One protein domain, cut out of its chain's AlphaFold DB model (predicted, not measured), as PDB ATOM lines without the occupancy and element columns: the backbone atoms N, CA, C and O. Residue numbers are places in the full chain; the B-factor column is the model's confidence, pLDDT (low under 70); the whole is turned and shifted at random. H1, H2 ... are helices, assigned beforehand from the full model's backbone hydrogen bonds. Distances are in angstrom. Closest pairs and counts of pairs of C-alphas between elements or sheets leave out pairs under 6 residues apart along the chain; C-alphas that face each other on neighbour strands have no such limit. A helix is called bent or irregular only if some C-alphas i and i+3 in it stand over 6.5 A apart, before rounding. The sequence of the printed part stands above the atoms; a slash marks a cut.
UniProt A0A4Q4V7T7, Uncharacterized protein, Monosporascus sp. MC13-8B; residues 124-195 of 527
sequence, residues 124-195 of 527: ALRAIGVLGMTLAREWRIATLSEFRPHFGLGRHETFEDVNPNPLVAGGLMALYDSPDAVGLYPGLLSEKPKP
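What this domain is: This is residues 124 to 195 of the 527 residues of an uncharacterized protein of Monosporascus sp. MC13-8B (UniProt A0A4Q4V7T7). A short helix, H5, sits near the middle of a rounded, all-helix domain, with the longest helix, H1, along one side of it and the small pair H3 and H4 on the side away from H1. H2 meets H5 near H5's first residue, and short links join the helices round this middle. The printed part has 72 residues with five named helices, in the order H1, H2, H3, H4, H5, and no named strand; 41 residues are in the helices. The whole is compact, with a radius of gyration of the C-alphas of 12.1 A, and spans 28 by 28 by 27 A.

Where its parts are: H1 takes residues 124 to 138 and is 23.6 A long from first to last C-alpha, beginning at C-alpha 124 at (140.137, 326.806, 234.306). It is irregular: C-alphas 124 and 127 are 7.3 A apart. H2, residues 144 to 150, is 10.3 A long; it is neither bent nor irregular, but only just, with C-alphas 146 and 149 6.1 A apart. H3 takes residues 159 to 162 and is 5.3 A long. H4, residues 166 to 173, is 10.0 A long. H5, residues 184 to 190, is 9.8 A long and ends at C-alpha 190 at (155.737, 328.900, 243.904).

How they stand to each other: H1 touches H5 with residues 132 to 136 alone, the closest C-alphas being those of Met 133 and Tyr 185, 6.1 A apart. These two run opposite ways at a shallow tilt of 33 degrees, only just short of steep. H2 touches H5, with the C-alphas of Leu 144 and Leu 184 closest at 4.4 A. They run opposite ways at a steep tilt of 69 degrees, only just short of about perpendicular. H3 touches H4, closest at the C-alphas of Phe 159 and Ala 169, 5.0 A apart. H3 and H5 are close but not clearly touching, closest at the C-alphas of Val 162 and Ser 190, 7.1 A apart. H4 and H5 are also close but not clearly touching, with the C-alphas of Val 168 and Ser 190 closest at 7.3 A; they run opposite ways at a shallow tilt of 20 degrees. H1 is apart from H2, H3 and H4, and H2 is apart from H3 and H4. In H4 and H5 every O i to N i+4 pair is within hydrogen-bond range; in H1 10 of 11 are, in H2 1 of 3, with 2 of 4 O i to N i+3 pairs, and H3 is too short for an O i to N i+4 pair.

The domain as a whole: The C-alphas of Ala 124 and Gly 152, the two farthest apart, are 35.2 A apart. The printed part has no cut. The links H1 to H2 and H3 to H4 are tight, and the links H2 to H3 and H4 to H5 are short. The mean pLDDT of the printed part is 88.3, and no printed residue is under 70.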
ATOM      1  N   ALA A 124     141.511 326.460 233.935       79.56
ATOM      2  CA  ALA A 124     140.137 326.806 234.306       79.56
ATOM      3  C   ALA A 124     140.034 327.548 235.657       79.56
ATOM      4  O   ALA A 124     139.166 328.397 235.832       79.56
ATOM      5  N   LEU A 125     140.947 327.277 236.598       82.00
ATOM      6  CA  LEU A 125     140.976 327.881 237.935       82.00
ATOM      7  C   LEU A 125     141.904 329.106 238.020       82.00
ATOM      8  O   LEU A 125     142.006 329.736 239.074       82.00
ATOM      9  N   ARG A 126     142.554 329.502 236.914       78.19
ATOM     10  CA  ARG A 126     143.481 330.648 236.871       78.19
ATOM     11  C   ARG A 126     142.844 331.946 237.377       78.19
ATOM     12  O   ARG A 126     143.510 332.716 238.065       78.19
ATOM     13  N   ALA A 127     141.566 332.180 237.074       81.06
ATOM     14  CA  ALA A 127     140.827 333.352 237.550       81.06
ATOM     15  C   ALA A 127     140.736 333.400 239.089       81.06
ATOM     16  O   ALA A 127     140.931 334.459 239.681       81.06
ATOM     17  N   ILE A 128     140.534 332.247 239.737       81.62
ATOM     18  CA  ILE A 128     140.493 332.119 241.202       81.62
ATOM     19  C   ILE A 128     141.875 332.409 241.801       81.62
ATOM     20  O   ILE A 128     141.974 333.119 242.799       81.62
ATOM     21  N   GLY A 129     142.951 331.946 241.155       82.44
ATOM     22  CA  GLY A 129     144.322 332.279 241.560       82.44
ATOM     23  C   GLY A 129     144.622 333.782 241.507       82.44
ATOM     24  O   GLY A 129     145.250 334.324 242.414       82.44
ATOM     25  N   VAL A 130     144.125 334.482 240.481       83.69
ATOM     26  CA  VAL A 130     144.244 335.949 240.381       83.69
ATOM     27  C   VAL A 130     143.420 336.649 241.465       83.69
ATOM     28  O   VAL A 130     143.945 337.543 242.127       83.69
ATOM     29  N   LEU A 131     142.180 336.216 241.708       85.69
ATOM     30  CA  LEU A 131     141.334 336.741 242.788       85.69
ATOM     31  C   LEU A 131     141.991 336.571 244.168       85.69
ATOM     32  O   LEU A 131     142.041 337.529 244.936       85.69
ATOM     33  N   GLY A 132     142.574 335.402 244.453       84.62
ATOM     34  CA  GLY A 132     143.323 335.151 245.691       84.62
ATOM     35  C   GLY A 132     144.517 336.094 245.877       84.62
ATOM     36  O   GLY A 132     144.748 336.588 246.981       84.62
ATOM     37  N   MET A 133     145.237 336.419 244.797       86.12
ATOM     38  CA  MET A 133     146.314 337.417 244.832       86.12
ATOM     39  C   MET A 133     145.811 338.846 245.065       86.12
ATOM     40  O   MET A 133     146.480 339.604 245.768       86.12
ATOM     41  N   THR A 134     144.662 339.224 244.501       86.00
ATOM     42  CA  THR A 134     144.057 340.550 244.719       86.00
ATOM     43  C   THR A 134     143.582 340.706 246.163       86.00
ATOM     44  O   THR A 134     144.011 341.640 246.840       86.00
ATOM     45  N   LEU A 135     142.813 339.742 246.682       86.12
ATOM     46  CA  LEU A 135     142.324 339.744 248.068       86.12
ATOM     47  C   LEU A 135     143.475 339.780 249.086       86.12
ATOM     48  O   LEU A 135     143.430 340.542 250.052       86.12
ATOM     49  N   ALA A 136     144.557 339.032 248.843       83.62
ATOM     50  CA  ALA A 136     145.737 339.060 249.709       83.62
ATOM     51  C   ALA A 136     146.410 340.447 249.780       83.62
ATOM     52  O   ALA A 136     146.969 340.807 250.819       83.62
ATOM     53  N   ARG A 137     146.339 341.239 248.701       84.94
ATOM     54  CA  ARG A 137     146.845 342.623 248.661       84.94
ATOM     55  C   ARG A 137     145.890 343.593 249.356       84.94
ATOM     56  O   ARG A 137     146.351 344.445 250.112       84.94
ATOM     57  N   GLU A 138     144.583 343.448 249.143       86.00
ATOM     58  CA  GLU A 138     143.548 344.270 249.790       86.00
ATOM     59  C   GLU A 138     143.570 344.120 251.315       86.00
ATOM     60  O   GLU A 138     143.589 345.115 252.039       86.00
ATOM     61  N   TRP A 139     143.670 342.883 251.809       88.56
ATOM     62  CA  TRP A 139     143.786 342.581 253.241       88.56
ATOM     63  C   TRP A 139     145.177 342.886 253.821       88.56
ATOM     64  O   TRP A 139     145.391 342.693 255.017       88.56
ATOM     65  N   ARG A 140     146.121 343.361 252.992       87.12
ATOM     66  CA  ARG A 140     147.521 343.651 253.355       87.12
ATOM     67  C   ARG A 140     148.183 342.493 254.106       87.12
ATOM     68  O   ARG A 140     148.820 342.690 255.141       87.12
ATOM     69  N   ILE A 141     148.001 341.277 253.591       87.69
ATOM     70  CA  ILE A 141     148.626 340.076 254.149       87.69
ATOM     71  C   ILE A 141     150.151 340.210 254.034       87.69
ATOM     72  O   ILE A 141     150.661 340.714 253.033       87.69
ATOM     73  N   ALA A 142     150.860 339.746 255.065       88.44
ATOM     74  CA  ALA A 142     152.318 339.713 255.130       88.44
ATOM     75  C   ALA A 142     152.960 339.015 253.912       88.44
ATOM     76  O   ALA A 142     152.329 338.191 253.237       88.44
ATOM     77  N   THR A 143     154.230 339.306 253.643       91.44
ATOM     78  CA  THR A 143     154.992 338.620 252.587       91.44
ATOM     79  C   THR A 143     155.382 337.197 253.003       91.44
ATOM     80  O   THR A 143     155.306 336.826 254.179       91.44
ATOM     81  N   LEU A 144     155.822 336.368 252.048       90.12
ATOM     82  CA  LEU A 144     156.284 335.004 252.338       90.12
ATOM     83  C   LEU A 144     157.436 335.012 253.364       90.12
ATOM     84  O   LEU A 144     157.421 334.243 254.327       90.12
ATOM     85  N   SER A 145     158.404 335.917 253.204       88.06
ATOM     86  CA  SER A 145     159.548 336.046 254.117       88.06
ATOM     87  C   SER A 145     159.206 336.638 255.488       88.06
ATOM     88  O   SER A 145     159.968 336.449 256.433       88.06
ATOM     89  N   GLU A 146     158.078 337.331 255.644       87.81
ATOM     90  CA  GLU A 146     157.563 337.754 256.957       87.81
ATOM     91  C   GLU A 146     156.767 336.639 257.646       87.81
ATOM     92  O   GLU A 146     156.893 336.431 258.855       87.81
ATOM     93  N   PHE A 147     155.991 335.879 256.870       90.88
ATOM     94  CA  PHE A 147     155.205 334.745 257.351       90.88
ATOM     95  C   PHE A 147     156.092 333.623 257.912       90.88
ATOM     96  O   PHE A 147     155.792 333.057 258.962       90.88
ATOM     97  N   ARG A 148     157.217 333.313 257.257       88.56
ATOM     98  CA  ARG A 148     158.097 332.194 257.644       88.56
ATOM     99  C   ARG A 148     158.670 332.309 259.074       88.56
ATOM    100  O   ARG A 148     158.444 331.376 259.852       88.56
ATOM    101  N   PRO A 149     159.297 333.428 259.496       86.38
ATOM    102  CA  PRO A 149     159.751 333.620 260.875       86.38
ATOM    103  C   PRO A 149     158.649 333.516 261.932       86.38
ATOM    104  O   PRO A 149     158.932 333.071 263.043       86.38
ATOM    105  N   HIS A 150     157.398 333.866 261.607       84.50
ATOM    106  CA  HIS A 150     156.269 333.727 262.537       84.50
ATOM    107  C   HIS A 150     156.040 332.264 262.960       84.50
ATOM    108  O   HIS A 150     155.668 332.002 264.101       84.50
ATOM    109  N   PHE A 151     156.341 331.311 262.072       85.56
ATOM    110  CA  PHE A 151     156.300 329.868 262.337       85.56
ATOM    111  C   PHE A 151     157.682 329.268 262.660       85.56
ATOM    112  O   PHE A 151     157.846 328.048 262.650       85.56
ATOM    113  N   GLY A 152     158.691 330.102 262.942       82.25
ATOM    114  CA  GLY A 152     160.058 329.657 263.236       82.25
ATOM    115  C   GLY A 152     160.821 329.096 262.028       82.25
ATOM    116  O   GLY A 152     161.823 328.406 262.209       82.25
ATOM    117  N   LEU A 153     160.359 329.368 260.804       87.38
ATOM    118  CA  LEU A 153     161.040 328.987 259.565       87.38
ATOM    119  C   LEU A 153     162.038 330.076 259.144       87.38
ATOM    120  O   LEU A 153     161.791 331.269 259.329       87.38
ATOM    121  N   GLY A 154     163.152 329.667 258.533       86.81
ATOM    122  CA  GLY A 154     164.117 330.599 257.943       86.81
ATOM    123  C   GLY A 154     163.501 331.414 256.801       86.81
ATOM    124  O   GLY A 154     162.690 330.889 256.030       86.81
ATOM    125  N   ARG A 155     163.888 332.691 256.695       90.44
ATOM    126  CA  ARG A 155     163.561 333.545 255.539       90.44
ATOM    127  C   ARG A 155     164.227 332.989 254.276       90.44
ATOM    128  O   ARG A 155     165.187 332.230 254.374       90.44
ATOM    129  N   HIS A 156     163.713 333.365 253.111       90.94
ATOM    130  CA  HIS A 156     164.410 333.141 251.845       90.94
ATOM    131  C   HIS A 156     165.325 334.339 251.580       90.94
ATOM    132  O   HIS A 156     164.863 335.477 251.668       90.94
ATOM    133  N   GLU A 157     166.602 334.093 251.287       89.62
ATOM    134  CA  GLU A 157     167.578 335.152 250.982       89.62
ATOM    135  C   GLU A 157     167.708 335.365 249.466       89.62
ATOM    136  O   GLU A 157     167.991 336.472 249.009       89.62
ATOM    137  N   THR A 158     167.432 334.318 248.683       93.19
ATOM    138  CA  THR A 158     167.477 334.283 247.215       93.19
ATOM    139  C   THR A 158     166.154 333.778 246.617       93.19
ATOM    140  O   THR A 158     165.305 333.222 247.319       93.19
ATOM    141  N   PHE A 159     165.945 333.961 245.308       92.69
ATOM    142  CA  PHE A 159     164.758 333.416 244.626       92.69
ATOM    143  C   PHE A 159     164.858 331.890 244.453       92.69
ATOM    144  O   PHE A 159     163.849 331.182 244.468       92.69
ATOM    145  N   GLU A 160     166.082 331.380 244.364       92.69
ATOM    146  CA  GLU A 160     166.441 329.967 244.309       92.69
ATOM    147  C   GLU A 160     166.092 329.229 245.615       92.69
ATOM    148  O   GLU A 160     165.702 328.058 245.570       92.69
ATOM    149  N   ASP A 161     166.147 329.914 246.767       89.38
ATOM    150  CA  ASP A 161     165.674 329.374 248.051       89.38
ATOM    151  C   ASP A 161     164.158 329.139 248.060       89.38
ATOM    152  O   ASP A 161     163.684 328.242 248.761       89.38
ATOM    153  N   VAL A 162     163.386 329.955 247.326       90.38
ATOM    154  CA  VAL A 162     161.931 329.773 247.171       90.38
ATOM    155  C   VAL A 162     161.676 328.573 246.265       90.38
ATOM    156  O   VAL A 162     160.935 327.654 246.626       90.38
ATOM    157  N   ASN A 163     162.315 328.543 245.092       92.94
ATOM    158  CA  ASN A 163     162.247 327.403 244.187       92.94
ATOM    159  C   ASN A 163     163.555 327.229 243.396       92.94
ATOM    160  O   ASN A 163     163.896 328.102 242.602       92.94
ATOM    161  N   PRO A 164     164.249 326.079 243.499       89.62
ATOM    162  CA  PRO A 164     165.517 325.859 242.804       89.62
ATOM    163  C   PRO A 164     165.357 325.585 241.299       89.62
ATOM    164  O   PRO A 164     166.347 325.323 240.621       89.62
ATOM    165  N   ASN A 165     164.132 325.577 240.757       91.19
ATOM    166  CA  ASN A 165     163.925 325.540 239.312       91.19
ATOM    167  C   ASN A 165     164.235 326.933 238.722       91.19
ATOM    168  O   ASN A 165     163.475 327.869 238.993       91.19
ATOM    169  N   PRO A 166     165.269 327.085 237.870       91.88
ATOM    170  CA  PRO A 166     165.691 328.389 237.355       91.88
ATOM    171  C   PRO A 166     164.611 329.095 236.522       91.88
ATOM    172  O   PRO A 166     164.598 330.320 236.465       91.88
ATOM    173  N   LEU A 167     163.666 328.359 235.923       91.44
ATOM    174  CA  LEU A 167     162.537 328.960 235.203       91.44
ATOM    175  C   LEU A 167     161.528 329.626 236.153       91.44
ATOM    176  O   LEU A 167     160.916 330.631 235.798       91.44
ATOM    177  N   VAL A 168     161.356 329.080 237.361       91.94
ATOM    178  CA  VAL A 168     160.454 329.633 238.382       91.94
ATOM    179  C   VAL A 168     161.148 330.767 239.134       91.94
ATOM    180  O   VAL A 168     160.562 331.837 239.265       91.94
ATOM    181  N   ALA A 169     162.403 330.571 239.556       92.69
ATOM    182  CA  ALA A 169     163.210 331.614 240.193       92.69
ATOM    183  C   ALA A 169     163.392 332.832 239.271       92.69
ATOM    184  O   ALA A 169     163.105 333.953 239.682       92.69
ATOM    185  N   GLY A 170     163.749 332.620 237.998       91.88
ATOM    186  CA  GLY A 170     163.852 333.691 237.002       91.88
ATOM    187  C   GLY A 170     162.514 334.382 236.717       91.88
ATOM    188  O   GLY A 170     162.475 335.596 236.537       91.88
ATOM    189  N   GLY A 171     161.401 333.639 236.743       92.56
ATOM    190  CA  GLY A 171     160.055 334.213 236.657       92.56
ATOM    191  C   GLY A 171     159.701 335.100 237.855       92.56
ATOM    192  O   GLY A 171     159.133 336.172 237.668       92.56
ATOM    193  N   LEU A 172     160.073 334.697 239.075       92.56
ATOM    194  CA  LEU A 172     159.905 335.516 240.281       92.56
ATOM    195  C   LEU A 172     160.809 336.756 240.251       92.56
ATOM    196  O   LEU A 172     160.321 337.851 240.510       92.56
ATOM    197  N   MET A 173     162.074 336.607 239.858       92.38
ATOM    198  CA  MET A 173     163.042 337.705 239.722       92.38
ATOM    199  C   MET A 173     162.633 338.737 238.655       92.38
ATOM    200  O   MET A 173     162.948 339.916 238.779       92.38
ATOM    201  N   ALA A 174     161.900 338.324 237.617       94.50
ATOM    202  CA  ALA A 174     161.334 339.233 236.618       94.50
ATOM    203  C   ALA A 174     160.061 339.969 237.093       94.50
ATOM    204  O   ALA A 174     159.632 340.924 236.445       94.50
ATOM    205  N   LEU A 175     159.433 339.515 238.186       92.31
ATOM    206  CA  LEU A 175     158.177 340.054 238.729       92.31
ATOM    207  C   LEU A 175     158.348 340.814 240.054       92.31
ATOM    208  O   LEU A 175     157.466 341.596 240.414       92.31
ATOM    209  N   TYR A 176     159.440 340.572 240.782       94.12
ATOM    210  CA  TYR A 176     159.713 341.109 242.113       94.12
ATOM    211  C   TYR A 176     161.162 341.591 242.221       94.12
ATOM    212  O   TYR A 176     162.082 340.865 241.859       94.12
ATOM    213  N   ASP A 177     161.370 342.772 242.809       91.94
ATOM    214  CA  ASP A 177     162.712 343.340 243.015       91.94
ATOM    215  C   ASP A 177     163.549 342.560 244.051       91.94
ATOM    216  O   ASP A 177     164.779 342.612 244.031       91.94
ATOM    217  N   SER A 178     162.901 341.849 244.983       91.00
ATOM    218  CA  SER A 178     163.569 341.044 246.014       91.00
ATOM    219  C   SER A 178     162.732 339.833 246.461       91.00
ATOM    220  O   SER A 178     161.499 339.878 246.379       91.00
ATOM    221  N   PRO A 179     163.360 338.766 247.001       90.56
ATOM    222  CA  PRO A 179     162.644 337.617 247.570       90.56
ATOM    223  C   PRO A 179     161.721 338.002 248.735       90.56
ATOM    224  O   PRO A 179     160.649 337.428 248.906       90.56
ATOM    225  N   ASP A 180     162.097 339.033 249.497       91.25
ATOM    226  CA  ASP A 180     161.297 339.581 250.596       91.25
ATOM    227  C   ASP A 180     159.995 340.259 250.135       91.25
ATOM    228  O   ASP A 180     159.039 340.315 250.910       91.25
ATOM    229  N   ALA A 181     159.931 340.741 248.886       91.38
ATOM    230  CA  ALA A 181     158.737 341.358 248.303       91.38
ATOM    231  C   ALA A 181     157.704 340.334 247.784       91.38
ATOM    232  O   ALA A 181     156.593 340.715 247.398       91.38
ATOM    233  N   VAL A 182     158.036 339.037 247.767       92.56
ATOM    234  CA  VAL A 182     157.140 337.978 247.285       92.56
ATOM    235  C   VAL A 182     155.943 337.836 248.232       92.56
ATOM    236  O   VAL A 182     156.071 337.427 249.386       92.56
ATOM    237  N   GLY A 183     154.749 338.168 247.738       90.75
ATOM    238  CA  GLY A 183     153.506 338.065 248.511       90.75
ATOM    239  C   GLY A 183     153.191 336.622 248.926       90.75
ATOM    240  O   GLY A 183     153.534 335.684 248.207       90.75
ATOM    241  N   LEU A 184     152.498 336.434 250.056       90.12
ATOM    242  CA  LEU A 184     152.269 335.101 250.631       90.12
ATOM    243  C   LEU A 184     151.596 334.110 249.666       90.12
ATOM    244  O   LEU A 184     152.062 332.986 249.539       90.12
ATOM    245  N   TYR A 185     150.527 334.516 248.972       89.75
ATOM    246  CA  TYR A 185     149.790 333.625 248.065       89.75
ATOM    247  C   TYR A 185     150.628 333.120 246.869       89.75
ATOM    248  O   TYR A 185     150.744 331.903 246.717       89.75
ATOM    249  N   PRO A 186     151.250 333.985 246.034       90.19
ATOM    250  CA  PRO A 186     152.123 333.506 244.962       90.19
ATOM    251  C   PRO A 186     153.355 332.788 245.519       90.19
ATOM    252  O   PRO A 186     153.739 331.761 244.976       90.19
ATOM    253  N   GLY A 187     153.917 333.252 246.642       90.69
ATOM    254  CA  GLY A 187     155.035 332.592 247.312       90.69
ATOM    255  C   GLY A 187     154.736 331.143 247.697       90.69
ATOM    256  O   GLY A 187     155.502 330.254 247.343       90.69
ATOM    257  N   LEU A 188     153.593 330.886 248.340       89.88
ATOM    258  CA  LEU A 188     153.178 329.550 248.779       89.88
ATOM    259  C   LEU A 188     152.920 328.588 247.606       89.88
ATOM    260  O   LEU A 188     153.216 327.400 247.711       89.88
ATOM    261  N   LEU A 189     152.378 329.086 246.488       89.50
ATOM    262  CA  LEU A 189     152.191 328.284 245.272       89.50
ATOM    263  C   LEU A 189     153.502 328.052 244.512       89.50
ATOM    264  O   LEU A 189     153.650 327.027 243.849       89.50
ATOM    265  N   SER A 190     154.440 328.998 244.572       90.38
ATOM    266  CA  SER A 190     155.737 328.900 243.904       90.38
ATOM    267  C   SER A 190     156.786 328.134 244.710       90.38
ATOM    268  O   SER A 190     157.726 327.631 244.093       90.38
ATOM    269  N   GLU A 191     156.650 328.031 246.037       90.12
ATOM    270  CA  GLU A 191     157.607 327.341 246.910       90.12
ATOM    271  C   GLU A 191     157.809 325.880 246.478       90.12
ATOM    272  O   GLU A 191     156.883 325.183 246.047       90.12
ATOM    273  N   LYS A 192     159.051 325.395 246.575       87.31
ATOM    274  CA  LYS A 192     159.371 324.002 246.266       87.31
ATOM    275  C   LYS A 192     158.580 323.055 247.189       87.31
ATOM    276  O   LYS A 192     158.775 323.110 248.405       87.31
ATOM    277  N   PRO A 193     157.778 322.109 246.657       81.44
ATOM    278  CA  PRO A 193     157.138 321.108 247.495       81.44
ATOM    279  C   PRO A 193     158.193 320.274 248.228       81.44
ATOM    280  O   PRO A 193     159.249 319.926 247.682       81.44
ATOM    281  N   LYS A 194     157.902 319.942 249.488       78.38
ATOM    282  CA  LYS A 194     158.768 319.086 250.301       78.38
ATOM    283  C   LYS A 194     158.954 317.732 249.596       78.38
ATOM    284  O   LYS A 194     157.956 317.160 249.158       78.38
ATOM    285  N   PRO A 195     160.183 317.184 249.506       73.88
ATOM    286  CA  PRO A 195     160.380 315.860 248.926       73.88
ATOM    287  C   PRO A 195     159.545 314.812 249.681       73.88
ATOM    288  O   PRO A 195     159.458 314.893 250.915       73.88
TER     289      PRO A 195